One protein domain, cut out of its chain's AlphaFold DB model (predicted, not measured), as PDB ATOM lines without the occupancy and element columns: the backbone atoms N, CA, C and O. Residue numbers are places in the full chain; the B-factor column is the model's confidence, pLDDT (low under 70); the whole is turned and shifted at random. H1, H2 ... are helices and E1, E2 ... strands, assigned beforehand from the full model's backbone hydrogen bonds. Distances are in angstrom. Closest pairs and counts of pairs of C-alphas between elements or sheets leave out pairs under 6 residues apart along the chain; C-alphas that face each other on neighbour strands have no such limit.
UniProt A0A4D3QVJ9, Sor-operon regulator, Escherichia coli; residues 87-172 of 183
ATOM      1  N   ASP A  87     -29.582 -38.614  -1.091       88.38
ATOM      2  CA  ASP A  87     -30.076 -39.910  -0.617       88.38
ATOM      3  C   ASP A  87     -31.115 -39.757   0.513       88.38
ATOM      4  O   ASP A  87     -31.229 -38.712   1.155       88.38
ATOM      5  N   GLU A  88     -31.877 -40.825   0.767       88.38
ATOM      6  CA  GLU A  88     -32.998 -40.820   1.718       88.38
ATOM      7  C   GLU A  88     -32.580 -40.424   3.145       88.38
ATOM      8  O   GLU A  88     -33.325 -39.714   3.826       88.38
ATOM      9  N   ASP A  89     -31.406 -40.857   3.615       89.38
ATOM     10  CA  ASP A  89     -30.957 -40.553   4.975       89.38
ATOM     11  C   ASP A  89     -30.532 -39.082   5.096       89.38
ATOM     12  O   ASP A  89     -30.838 -38.438   6.105       89.38
ATOM     13  N   THR A  90     -29.917 -38.520   4.053       87.75
ATOM     14  CA  THR A  90     -29.586 -37.087   3.988       87.75
ATOM     15  C   THR A  90     -30.850 -36.223   3.976       87.75
ATOM     16  O   THR A  90     -30.978 -35.302   4.791       87.75
ATOM     17  N   GLN A  91     -31.842 -36.574   3.151       89.81
ATOM     18  CA  GLN A  91     -33.134 -35.878   3.123       89.81
ATOM     19  C   GLN A  91     -33.826 -35.920   4.492       89.81
ATOM     20  O   GLN A  91     -34.321 -34.903   4.989       89.81
ATOM     21  N   LEU A  92     -33.828 -37.089   5.140       93.31
ATOM     22  CA  LEU A  92     -34.415 -37.264   6.463       93.31
ATOM     23  C   LEU A  92     -33.697 -36.423   7.528       93.31
ATOM     24  O   LEU A  92     -34.356 -35.818   8.376       93.31
ATOM     25  N   ALA A  93     -32.364 -36.353   7.482       90.06
ATOM     26  CA  ALA A  93     -31.574 -35.529   8.391       90.06
ATOM     27  C   ALA A  93     -31.894 -34.036   8.220       90.06
ATOM     28  O   ALA A  93     -32.088 -33.331   9.214       90.06
ATOM     29  N   MET A  94     -32.037 -33.567   6.978       89.50
ATOM     30  CA  MET A  94     -32.407 -32.182   6.678       89.50
ATOM     31  C   MET A  94     -33.833 -31.851   7.138       89.50
ATOM     32  O   MET A  94     -34.063 -30.802   7.750       89.50
ATOM     33  N   MET A  95     -34.793 -32.764   6.938       93.56
ATOM     34  CA  MET A  95     -36.138 -32.643   7.515       93.56
ATOM     35  C   MET A  95     -36.097 -32.592   9.046       93.56
ATOM     36  O   MET A  95     -36.797 -31.782   9.654       93.56
ATOM     37  N   GLY A  96     -35.256 -33.421   9.669       95.94
ATOM     38  CA  GLY A  96     -35.031 -33.421  11.111       95.94
ATOM     39  C   GLY A  96     -34.504 -32.078  11.618       95.94
ATOM     40  O   GLY A  96     -35.052 -31.529  12.573       95.94
ATOM     41  N   LEU A  97     -33.501 -31.512  10.945       92.62
ATOM     42  CA  LEU A  97     -32.911 -30.213  11.275       92.62
ATOM     43  C   LEU A  97     -33.938 -29.079  11.233       92.62
ATOM     44  O   LEU A  97     -34.129 -28.360  12.217       92.62
ATOM     45  N   HIS A  98     -34.626 -28.930  10.106       92.44
ATOM     46  CA  HIS A  98     -35.607 -27.867   9.926       92.44
ATOM     47  C   HIS A  98     -36.861 -28.071  10.790       92.44
ATOM     48  O   HIS A  98     -37.418 -27.105  11.320       92.44
ATOM     49  N   GLY A  99     -37.268 -29.324  11.011       96.06
ATOM     50  CA  GLY A  99     -38.338 -29.684  11.939       96.06
ATOM     51  C   GLY A  99     -37.995 -29.353  13.393       96.06
ATOM     52  O   GLY A  99     -38.838 -28.819  14.111       96.06
ATOM     53  N   ALA A 100     -36.751 -29.587  13.821       96.81
ATOM     54  CA  ALA A 100     -36.285 -29.246  15.165       96.81
ATOM     55  C   ALA A 100     -36.279 -27.728  15.397       96.81
ATOM     56  O   ALA A 100     -36.714 -27.260  16.448       96.81
ATOM     57  N   GLN A 101     -35.851 -26.950  14.397       93.38
ATOM     58  CA  GLN A 101     -35.911 -25.484  14.433       93.38
ATOM     59  C   GLN A 101     -37.349 -24.961  14.475       93.38
ATOM     60  O   GLN A 101     -37.632 -23.968  15.146       93.38
ATOM     61  N   LEU A 102     -38.268 -25.597  13.743       95.75
ATOM     62  CA  LEU A 102     -39.683 -25.260  13.833       95.75
ATOM     63  C   LEU A 102     -40.217 -25.553  15.237       95.75
ATOM     64  O   LEU A 102     -40.821 -24.668  15.833       95.75
ATOM     65  N   LEU A 103     -39.949 -26.744  15.779       96.50
ATOM     66  CA  LEU A 103     -40.403 -27.118  17.116       96.50
ATOM     67  C   LEU A 103     -39.869 -26.152  18.183       96.50
ATOM     68  O   LEU A 103     -40.654 -25.641  18.971       96.50
ATOM     69  N   ASP A 104     -38.575 -25.823  18.172       94.00
ATOM     70  CA  ASP A 104     -37.989 -24.909  19.165       94.00
ATOM     71  C   ASP A 104     -38.623 -23.505  19.157       94.00
ATOM     72  O   ASP A 104     -38.750 -22.888  20.218       94.00
ATOM     73  N   ARG A 105     -39.060 -23.025  17.980       94.06
ATOM     74  CA  ARG A 105     -39.792 -21.755  17.830       94.06
ATOM     75  C   ARG A 105     -41.232 -21.821  18.332       94.06
ATOM     76  O   ARG A 105     -41.761 -20.787  18.725       94.06
ATOM     77  N   LEU A 106     -41.862 -22.992  18.258       96.12
ATOM     78  CA  LEU A 106     -43.255 -23.190  18.663       96.12
ATOM     79  C   LEU A 106     -43.410 -23.442  20.165       96.12
ATOM     80  O   LEU A 106     -44.481 -23.179  20.694       96.12
ATOM     81  N   LEU A 107     -42.374 -23.957  20.832       96.44
ATOM     82  CA  LEU A 107     -42.431 -24.319  22.249       96.44
ATOM     83  C   LEU A 107     -42.505 -23.096  23.169       96.44
ATOM     84  O   LEU A 107     -41.557 -22.302  23.244       96.44
ATOM     85  N   GLU A 108     -43.572 -23.030  23.957       97.12
ATOM     86  CA  GLU A 108     -43.783 -22.056  25.021       97.12
ATOM     87  C   GLU A 108     -43.451 -22.651  26.405       97.12
ATOM     88  O   GLU A 108     -43.477 -23.871  26.599       97.12
ATOM     89  N   PRO A 109     -43.089 -21.823  27.405       97.75
ATOM     90  CA  PRO A 109     -42.833 -22.327  28.746       97.75
ATOM     91  C   PRO A 109     -44.051 -23.031  29.359       97.75
ATOM     92  O   PRO A 109     -45.143 -22.470  29.382       97.75
ATOM     93  N   GLY A 110     -43.844 -24.228  29.913       97.50
ATOM     94  CA  GLY A 110     -44.914 -25.048  30.494       97.50
ATOM     95  C   GLY A 110     -45.623 -25.991  29.516       97.50
ATOM     96  O   GLY A 110     -46.520 -26.720  29.939       97.50
ATOM     97  N   ASP A 111     -45.237 -26.008  28.236       98.50
ATOM     98  CA  ASP A 111     -45.844 -26.899  27.245       98.50
ATOM     99  C   ASP A 111     -45.633 -28.389  27.560       98.50
ATOM    100  O   ASP A 111     -44.579 -28.827  28.038       98.50
ATOM    101  N   ILE A 112     -46.641 -29.186  27.192       98.69
ATOM    102  CA  ILE A 112     -46.578 -30.649  27.182       98.69
ATOM    103  C   ILE A 112     -46.378 -31.116  25.739       98.69
ATOM    104  O   ILE A 112     -47.237 -30.914  24.882       98.69
ATOM    105  N   VAL A 113     -45.250 -31.771  25.474       98.50
ATOM    106  CA  VAL A 113     -44.837 -32.198  24.135       98.50
ATOM    107  C   VAL A 113     -45.015 -33.702  23.986       98.50
ATOM    108  O   VAL A 113     -44.370 -34.495  24.674       98.50
ATOM    109  N   GLY A 114     -45.893 -34.090  23.064       98.62
ATOM    110  CA  GLY A 114     -46.158 -35.484  22.729       98.62
ATOM    111  C   GLY A 114     -45.214 -36.028  21.655       98.62
ATOM    112  O   GLY A 114     -45.073 -35.421  20.595       98.62
ATOM    113  N   PHE A 115     -44.626 -37.202  21.887       98.62
ATOM    114  CA  PHE A 115     -43.745 -37.887  20.936       98.62
ATOM    115  C   PHE A 115     -44.307 -39.245  20.505       98.62
ATOM    116  O   PHE A 115     -44.842 -40.009  21.311       98.62
ATOM    117  N   SER A 116     -44.159 -39.551  19.215       98.19
ATOM    118  CA  SER A 116     -44.398 -40.882  18.639       98.19
ATOM    119  C   SER A 116     -43.061 -41.623  18.441       98.19
ATOM    120  O   SER A 116     -42.048 -41.254  19.031       98.19
ATOM    121  N   TRP A 117     -43.044 -42.678  17.629       97.62
ATOM    122  CA  TRP A 117     -41.863 -43.475  17.272       97.62
ATOM    123  C   TRP A 117     -41.424 -43.258  15.815       97.62
ATOM    124  O   TRP A 117     -42.120 -42.626  15.020       97.62
ATOM    125  N   GLY A 118     -40.276 -43.837  15.453       97.56
ATOM    126  CA  GLY A 118     -39.837 -43.974  14.061       97.56
ATOM    127  C   GLY A 118     -38.708 -43.036  13.624       97.56
ATOM    128  O   GLY A 118     -38.294 -42.126  14.340       97.56
ATOM    129  N   ARG A 119     -38.220 -43.282  12.401       97.75
ATOM    130  CA  ARG A 119     -37.054 -42.619  11.789       97.75
ATOM    131  C   ARG A 119     -37.186 -41.093  11.730       97.75
ATOM    132  O   ARG A 119     -36.270 -40.395  12.144       97.75
ATOM    133  N   ALA A 120     -38.334 -40.577  11.288       97.69
ATOM    134  CA  ALA A 120     -38.554 -39.134  11.149       97.69
ATOM    135  C   ALA A 120     -38.542 -38.388  12.491       97.69
ATOM    136  O   ALA A 120     -37.909 -37.340  12.614       97.69
ATOM    137  N   VAL A 121     -39.191 -38.946  13.517       98.25
ATOM    138  CA  VAL A 121     -39.181 -38.352  14.863       98.25
ATOM    139  C   VAL A 121     -37.777 -38.435  15.467       98.25
ATOM    140  O   VAL A 121     -37.330 -37.466  16.075       98.25
ATOM    141  N   SER A 122     -37.053 -39.541  15.242       98.38
ATOM    142  CA  SER A 122     -35.642 -39.679  15.636       98.38
ATOM    143  C   SER A 122     -34.780 -38.576  15.039       98.38
ATOM    144  O   SER A 122     -34.126 -37.861  15.788       98.38
ATOM    145  N   ALA A 123     -34.854 -38.364  13.723       97.88
ATOM    146  CA  ALA A 123     -34.077 -37.335  13.037       97.88
ATOM    147  C   ALA A 123     -34.368 -35.924  13.576       97.88
ATOM    148  O   ALA A 123     -33.451 -35.117  13.740       97.88
ATOM    149  N   LEU A 124     -35.627 -35.621  13.909       98.25
ATOM    150  CA  LEU A 124     -35.991 -34.357  14.555       98.25
ATOM    151  C   LEU A 124     -35.364 -34.242  15.951       98.25
ATOM    152  O   LEU A 124     -34.697 -33.254  16.253       98.25
ATOM    153  N   VAL A 125     -35.537 -35.255  16.805       98.19
ATOM    154  CA  VAL A 125     -34.997 -35.254  18.177       98.19
ATOM    155  C   VAL A 125     -33.467 -35.184  18.173       98.19
ATOM    156  O   VAL A 125     -32.871 -34.455  18.971       98.19
ATOM    157  N   GLU A 126     -32.808 -35.864  17.240       96.81
ATOM    158  CA  GLU A 126     -31.357 -35.822  17.022       96.81
ATOM    159  C   GLU A 126     -30.846 -34.425  16.654       96.81
ATOM    160  O   GLU A 126     -29.731 -34.078  17.043       96.81
ATOM    161  N   ASN A 127     -31.680 -33.582  16.044       96.56
ATOM    162  CA  ASN A 127     -31.343 -32.203  15.694       96.56
ATOM    163  C   ASN A 127     -31.831 -31.145  16.695       96.56
ATOM    164  O   ASN A 127     -31.510 -29.965  16.543       96.56
ATOM    165  N   LEU A 128     -32.564 -31.528  17.750       96.81
ATOM    166  CA  LEU A 128     -32.896 -30.589  18.823       96.81
ATOM    167  C   LEU A 128     -31.621 -30.016  19.454       96.81
ATOM    168  O   LEU A 128     -30.663 -30.747  19.740       96.81
ATOM    169  N   LEU A 129     -31.633 -28.704  19.683       91.69
ATOM    170  CA  LEU A 129     -30.539 -27.995  20.329       91.69
ATOM    171  C   LEU A 129     -30.551 -28.264  21.834       91.69
ATOM    172  O   LEU A 129     -31.605 -28.372  22.459       91.69
ATOM    173  N   GLN A 130     -29.361 -28.334  22.427       94.31
ATOM    174  CA  GLN A 130     -29.240 -28.427  23.875       94.31
ATOM    175  C   GLN A 130     -29.644 -27.088  24.505       94.31
ATOM    176  O   GLN A 130     -28.954 -26.079  24.351       94.31
ATOM    177  N   ALA A 131     -30.745 -27.085  25.249       92.75
ATOM    178  CA  ALA A 131     -31.248 -25.900  25.918       92.75
ATOM    179  C   ALA A 131     -30.274 -25.424  27.007       92.75
ATOM    180  O   ALA A 131     -29.775 -26.205  27.824       92.75
ATOM    181  N   GLY A 132     -30.027 -24.112  27.059       91.44
ATOM    182  CA  GLY A 132     -29.216 -23.497  28.112       91.44
ATOM    183  C   GLY A 132     -29.895 -23.562  29.484       91.44
ATOM    184  O   GLY A 132     -29.244 -23.870  30.484       91.44
ATOM    185  N   GLN A 133     -31.214 -23.366  29.526       91.56
ATOM    186  CA  GLN A 133     -32.053 -23.399  30.726       91.56
ATOM    187  C   GLN A 133     -33.361 -24.143  30.443       91.56
ATOM    188  O   GLN A 133     -33.760 -24.275  29.289       91.56
ATOM    189  N   SER A 134     -34.014 -24.633  31.498       94.06
ATOM    190  CA  SER A 134     -35.316 -25.290  31.375       94.06
ATOM    191  C   SER A 134     -36.410 -24.270  31.059       94.06
ATOM    192  O   SER A 134     -36.509 -23.244  31.732       94.06
ATOM    193  N   ARG A 135     -37.265 -24.586  30.078       94.81
ATOM    194  CA  ARG A 135     -38.533 -23.879  29.823       94.81
ATOM    195  C   ARG A 135     -39.717 -24.534  30.564       94.81
ATOM    196  O   ARG A 135     -40.856 -24.261  30.224       94.81
ATOM    197  N   GLN A 136     -39.468 -25.397  31.559       97.44
ATOM    198  CA  GLN A 136     -40.512 -26.138  32.299       97.44
ATOM    199  C   GLN A 136     -41.383 -27.023  31.387       97.44
ATOM    200  O   GLN A 136     -42.581 -27.157  31.594       97.44
ATOM    201  N   LEU A 137     -40.776 -27.596  30.344       98.31
ATOM    202  CA  LEU A 137     -41.462 -28.466  29.388       98.31
ATOM    203  C   LEU A 137     -41.627 -29.874  29.957       98.31
ATOM    204  O   LEU A 137     -40.729 -30.364  30.646       98.31
ATOM    205  N   ILE A 138     -42.710 -30.551  29.581       98.69
ATOM    206  CA  ILE A 138     -42.963 -31.954  29.927       98.69
ATOM    207  C   ILE A 138     -43.039 -32.773  28.638       98.69
ATOM    208  O   ILE A 138     -43.883 -32.523  27.785       98.69
ATOM    209  N   CYS A 139     -42.170 -33.767  28.484       98.81
ATOM    210  CA  CYS A 139     -42.160 -34.662  27.326       98.81
ATOM    211  C   CYS A 139     -42.881 -35.974  27.656       98.81
ATOM    212  O   CYS A 139     -42.562 -36.628  28.653       98.81
ATOM    213  N   VAL A 140     -43.814 -36.392  26.802       98.88
ATOM    214  CA  VAL A 140     -44.614 -37.609  27.008       98.88
ATOM    215  C   VAL A 140     -44.734 -38.444  25.726       98.88
ATOM    216  O   VAL A 140     -44.852 -37.883  24.635       98.88
ATOM    217  N   PRO A 141     -44.765 -39.783  25.815       98.69
ATOM    218  CA  PRO A 141     -45.236 -40.641  24.741       98.69
ATOM    219  C   PRO A 141     -46.718 -40.388  24.465       98.69
ATOM    220  O   PRO A 141     -47.523 -40.320  25.392       98.69
ATOM    221  N   ILE A 142     -47.097 -40.331  23.190       98.50
ATOM    222  CA  ILE A 142     -48.514 -40.344  22.767       98.50
ATOM    223  C   ILE A 142     -48.963 -41.714  22.243       98.50
ATOM    224  O   ILE A 142     -50.055 -41.861  21.701       98.50
ATOM    225  N   ILE A 143     -48.110 -42.725  22.394       98.19
ATOM    226  CA  ILE A 143     -48.372 -44.114  22.032       98.19
ATOM    227  C   ILE A 143     -47.522 -45.038  22.916       98.19
ATOM    228  O   ILE A 143     -46.466 -44.630  23.396       98.19
ATOM    229  N   GLY A 144     -47.985 -46.270  23.147       97.69
ATOM    230  CA  GLY A 144     -47.228 -47.283  23.884       97.69
ATOM    231  C   GLY A 144     -45.998 -47.813  23.131       97.69
ATOM    232  O   GLY A 144     -45.707 -47.431  21.995       97.69
ATOM    233  N   GLY A 145     -45.265 -48.726  23.768       96.62
ATOM    234  CA  GLY A 145     -44.061 -49.342  23.202       96.62
ATOM    235  C   GLY A 145     -44.339 -50.241  21.979       96.62
ATOM    236  O   GLY A 145     -45.404 -50.848  21.883       96.62
ATOM    237  N   PRO A 146     -43.380 -50.404  21.050       95.94
ATOM    238  CA  PRO A 146     -43.562 -51.135  19.794       95.94
ATOM    239  C   PRO A 146     -43.450 -52.666  19.928       95.94
ATOM    240  O   PRO A 146     -43.369 -53.353  18.913       95.94
ATOM    241  N   SER A 147     -43.380 -53.223  21.143       94.31
ATOM    242  CA  SER A 147     -43.329 -54.677  21.399       94.31
ATOM    243  C   SER A 147     -42.271 -55.434  20.570       94.31
ATOM    244  O   SER A 147     -42.543 -56.475  19.976       94.31
ATOM    245  N   GLY A 148     -41.056 -54.877  20.480       92.88
ATOM    246  CA  GLY A 148     -39.929 -55.470  19.745       92.88
ATOM    247  C   GLY A 148     -39.999 -55.349  18.216       92.88
ATOM    248  O   GLY A 148     -39.140 -55.890  17.528       92.88
ATOM    249  N   LYS A 149     -40.995 -54.642  17.662       94.62
ATOM    250  CA  LYS A 149     -41.157 -54.450  16.207       94.62
ATOM    251  C   LYS A 149     -40.297 -53.331  15.615       94.62
ATOM    252  O   LYS A 149     -40.283 -53.164  14.400       94.62
ATOM    253  N   LEU A 150     -39.594 -52.571  16.451       95.06
ATOM    254  CA  LEU A 150     -38.702 -51.489  16.044       95.06
ATOM    255  C   LEU A 150     -37.374 -51.594  16.777       95.06
ATOM    256  O   LEU A 150     -37.320 -52.047  17.921       95.06
ATOM    257  N   GLU A 151     -36.323 -51.093  16.134       96.88
ATOM    258  CA  GLU A 151     -35.041 -50.860  16.788       96.88
ATOM    259  C   GLU A 151     -35.192 -49.897  17.977       96.88
ATOM    260  O   GLU A 151     -35.954 -48.927  17.920       96.88
ATOM    261  N   SER A 152     -34.407 -50.110  19.037       97.06
ATOM    262  CA  SER A 152     -34.495 -49.331  20.280       97.06
ATOM    263  C   SER A 152     -34.296 -47.825  20.088       97.06
ATOM    264  O   SER A 152     -34.898 -47.038  20.817       97.06
ATOM    265  N   ARG A 153     -33.497 -47.410  19.093       97.06
ATOM    266  CA  ARG A 153     -33.291 -45.991  18.745       97.06
ATOM    267  C   ARG A 153     -34.567 -45.293  18.267       97.06
ATOM    268  O   ARG A 153     -34.706 -44.095  18.451       97.06
ATOM    269  N   TYR A 154     -35.525 -46.048  17.730       98.25
ATOM    270  CA  TYR A 154     -36.802 -45.525  17.241       98.25
ATOM    271  C   TYR A 154     -37.949 -45.703  18.235       98.25
ATOM    272  O   TYR A 154     -39.082 -45.344  17.923       98.25
ATOM    273  N   HIS A 155     -37.682 -46.261  19.416       98.50
ATOM    274  CA  HIS A 155     -38.689 -46.486  20.444       98.50
ATOM    275  C   HIS A 155     -39.203 -45.156  21.020       98.50
ATOM    276  O   HIS A 155     -38.420 -44.272  21.354       98.50
ATOM    277  N   VAL A 156     -40.517 -45.045  21.241       98.50
ATOM    278  CA  VAL A 156     -41.164 -43.818  21.744       98.50
ATOM    279  C   VAL A 156     -40.570 -43.297  23.064       98.50
ATOM    280  O   VAL A 156     -40.242 -42.117  23.160       98.50
ATOM    281  N   ASN A 157     -40.339 -44.165  24.060       98.62
ATOM    282  CA  ASN A 157     -39.650 -43.785  25.304       98.62
ATOM    283  C   ASN A 157     -38.217 -43.280  25.066       98.62
ATOM    284  O   ASN A 157     -37.830 -42.291  25.679       98.62
ATOM    285  N   THR A 158     -37.450 -43.899  24.159       98.62
ATOM    286  CA  THR A 158     -36.097 -43.434  23.801       98.62
ATOM    287  C   THR A 158     -36.140 -42.018  23.239       98.62
ATOM    288  O   THR A 158     -35.367 -41.161  23.671       98.62
ATOM    289  N   LEU A 159     -37.061 -41.756  22.309       98.75
ATOM    290  CA  LEU A 159     -37.217 -40.443  21.685       98.75
ATOM    291  C   LEU A 159     -37.703 -39.396  22.691       98.75
ATOM    292  O   LEU A 159     -37.123 -38.316  22.769       98.75
ATOM    293  N   THR A 160     -38.692 -39.742  23.517       98.81
ATOM    294  CA  THR A 160     -39.227 -38.857  24.566       98.81
ATOM    295  C   THR A 160     -38.145 -38.475  25.575       98.81
ATOM    296  O   THR A 160     -37.944 -37.296  25.862       98.81
ATOM    297  N   TYR A 161     -37.418 -39.468  26.091       98.69
ATOM    298  CA  TYR A 161     -36.341 -39.260  27.053       98.69
ATOM    299  C   TYR A 161     -35.214 -38.401  26.462       98.69
ATOM    300  O   TYR A 161     -34.738 -37.461  27.097       98.69
ATOM    301  N   SER A 162     -34.819 -38.681  25.216       98.38
ATOM    302  CA  SER A 162     -33.754 -37.934  24.535       98.38
ATOM    303  C   SER A 162     -34.156 -36.486  24.253       98.38
ATOM    304  O   SER A 162     -33.347 -35.574  24.442       98.38
ATOM    305  N   ALA A 163     -35.408 -36.250  23.852       98.50
ATOM    306  CA  ALA A 163     -35.938 -34.905  23.664       98.50
ATOM    307  C   ALA A 163     -35.949 -34.120  24.981       98.50
ATOM    308  O   ALA A 163     -35.447 -32.999  25.022       98.50
ATOM    309  N   ALA A 164     -36.430 -34.727  26.070       98.31
ATOM    310  CA  ALA A 164     -36.440 -34.100  27.391       98.31
ATOM    311  C   ALA A 164     -35.032 -33.716  27.865       98.31
ATOM    312  O   ALA A 164     -34.825 -32.596  28.336       98.31
ATOM    313  N   ALA A 165     -34.045 -34.597  27.666       98.12
ATOM    314  CA  ALA A 165     -32.650 -34.327  28.012       98.12
ATOM    315  C   ALA A 165     -32.090 -33.102  27.266       98.12
ATOM    316  O   ALA A 165     -31.443 -32.236  27.867       98.12
ATOM    317  N   LYS A 166     -32.378 -32.982  25.966       97.69
ATOM    318  CA  LYS A 166     -31.956 -31.830  25.156       97.69
ATOM    319  C   LYS A 166     -32.691 -30.550  25.535       97.69
ATOM    320  O   LYS A 166     -32.061 -29.509  25.692       97.69
ATOM    321  N   LEU A 167     -33.997 -30.635  25.759       97.50
ATOM    322  CA  LEU A 167     -34.851 -29.501  26.117       97.50
ATOM    323  C   LEU A 167     -34.726 -29.076  27.592       97.50
ATOM    324  O   LEU A 167     -35.304 -28.063  27.986       97.50
ATOM    325  N   LYS A 168     -33.977 -29.831  28.413       97.56
ATOM    326  CA  LYS A 168     -33.951 -29.700  29.882       97.56
ATOM    327  C   LYS A 168     -35.366 -29.703  30.482       97.56
ATOM    328  O   LYS A 168     -35.670 -28.915  31.380       97.56
ATOM    329  N   GLY A 169     -36.229 -30.552  29.933       96.44
ATOM    330  CA  GLY A 169     -37.598 -30.769  30.393       96.44
ATOM    331  C   GLY A 169     -37.720 -32.002  31.283       96.44
ATOM    332  O   GLY A 169     -36.784 -32.792  31.418       96.44
ATOM    333  N   GLU A 170     -38.898 -32.176  31.867       98.31
ATOM    334  CA  GLU A 170     -39.292 -33.419  32.525       98.31
ATOM    335  C   GLU A 170     -39.726 -34.456  31.481       98.31
ATOM    336  O   GLU A 170     -40.094 -34.113  30.354       98.31
ATOM    337  N   SER A 171     -39.682 -35.741  31.837       98.38
ATOM    338  CA  SER A 171     -40.232 -36.806  30.996       98.38
ATOM    339  C   SER A 171     -41.025 -37.810  31.815       98.38
ATOM    340  O   SER A 171     -40.608 -38.197  32.907       98.38
ATOM    341  N   HIS A 172     -42.148 -38.262  31.261       98.62
ATOM    342  CA  HIS A 172     -42.942 -39.359  31.810       98.62
ATOM    343  C   HIS A 172     -43.076 -40.433  30.746       98.62
ATOM    344  O   HIS A 172     -43.613 -40.167  29.678       98.62
TER     345      HIS A 172
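What this domain is: This is residues 87 to 172 of the 183 residues of the protein "Sor-operon regulator" of Escherichia coli (UniProt A0A4D3QVJ9). Helix H2 sits in the middle of a small helical body, with the long helix H1 crossing it on one side and helix H3 running alongside it on the other. A small two-stranded parallel sheet, E1 and E2, packs on H3, and a long loop of residues 142 to 155 links the end of E2 to the start of H3. The printed part has 86 residues, with three named helices and two named strands in the order H1, E1, H2, E2, H3; the sheet's order is E1, E2, and the class is mostly helix. It is compact, with a radius of gyration of the C-alphas of 12.5 A, and spans 33 by 29 by 16 A, only just flat.

How they stand to each other: H1, residues 88 to 106, touches H2, residues 119 to 127, with its residues 92 to 100 alone. The closest C-alphas are those of Gly 96 and Leu 124, 3.7 A apart, and the two helices run the same way at a steep tilt of 59 degrees. E1, residues 112 to 115, is the parallel neighbour of E2, residues 138 to 141, with 30 degrees between their directions; N 113 and O 138 are 2.8 A apart and N 140 and O 113 are 2.9 A apart, within hydrogen-bond range. E1, H2 and E2 form a strand-helix-strand unit, two parallel neighbour strands with a helix between them along the chain, and its crossover is right-handed. H3, residues 156 to 167, touches H2 with its residues 159 to 163 alone. Their closest C-alphas are those of Val 125 and Ala 163, 5.6 A apart, and they run the same way at a shallow tilt of 18 degrees. The closest C-alphas of E2 and H3 are those of Cys 139 and Ala 164, 5.7 A apart. H1 is apart from H3 and from E2. Residues 170 to 171 pair in parallel with residues 138 to 139 of E2. In H1, H2 and H3 every O i to N i+4 pair is within hydrogen-bond range.

Where its parts are: H1 begins at C-alpha 88, (-32.998, -40.820, 1.718), and runs 26.5 A to C-alpha 106. E1 begins at C-alpha 112, (-46.578, -30.649, 27.182), and measures 10.0 A. H2 measures 12.5 A, E2 10.4 A and H3 16.2 A; H3 ends at C-alpha 167, (-34.851, -29.501, 26.117).

The domain as a whole: The two C-alphas farthest apart are those of Asp 87 and Gly 110, 37.5 A. The printed part has no cut. The links H1 to E1 and E1 to H2 are tight, H2 to E2 is short, and E2 to H3 is long, with 14 residues. The mean pLDDT of the printed part is 96.1, and no printed residue is under 70.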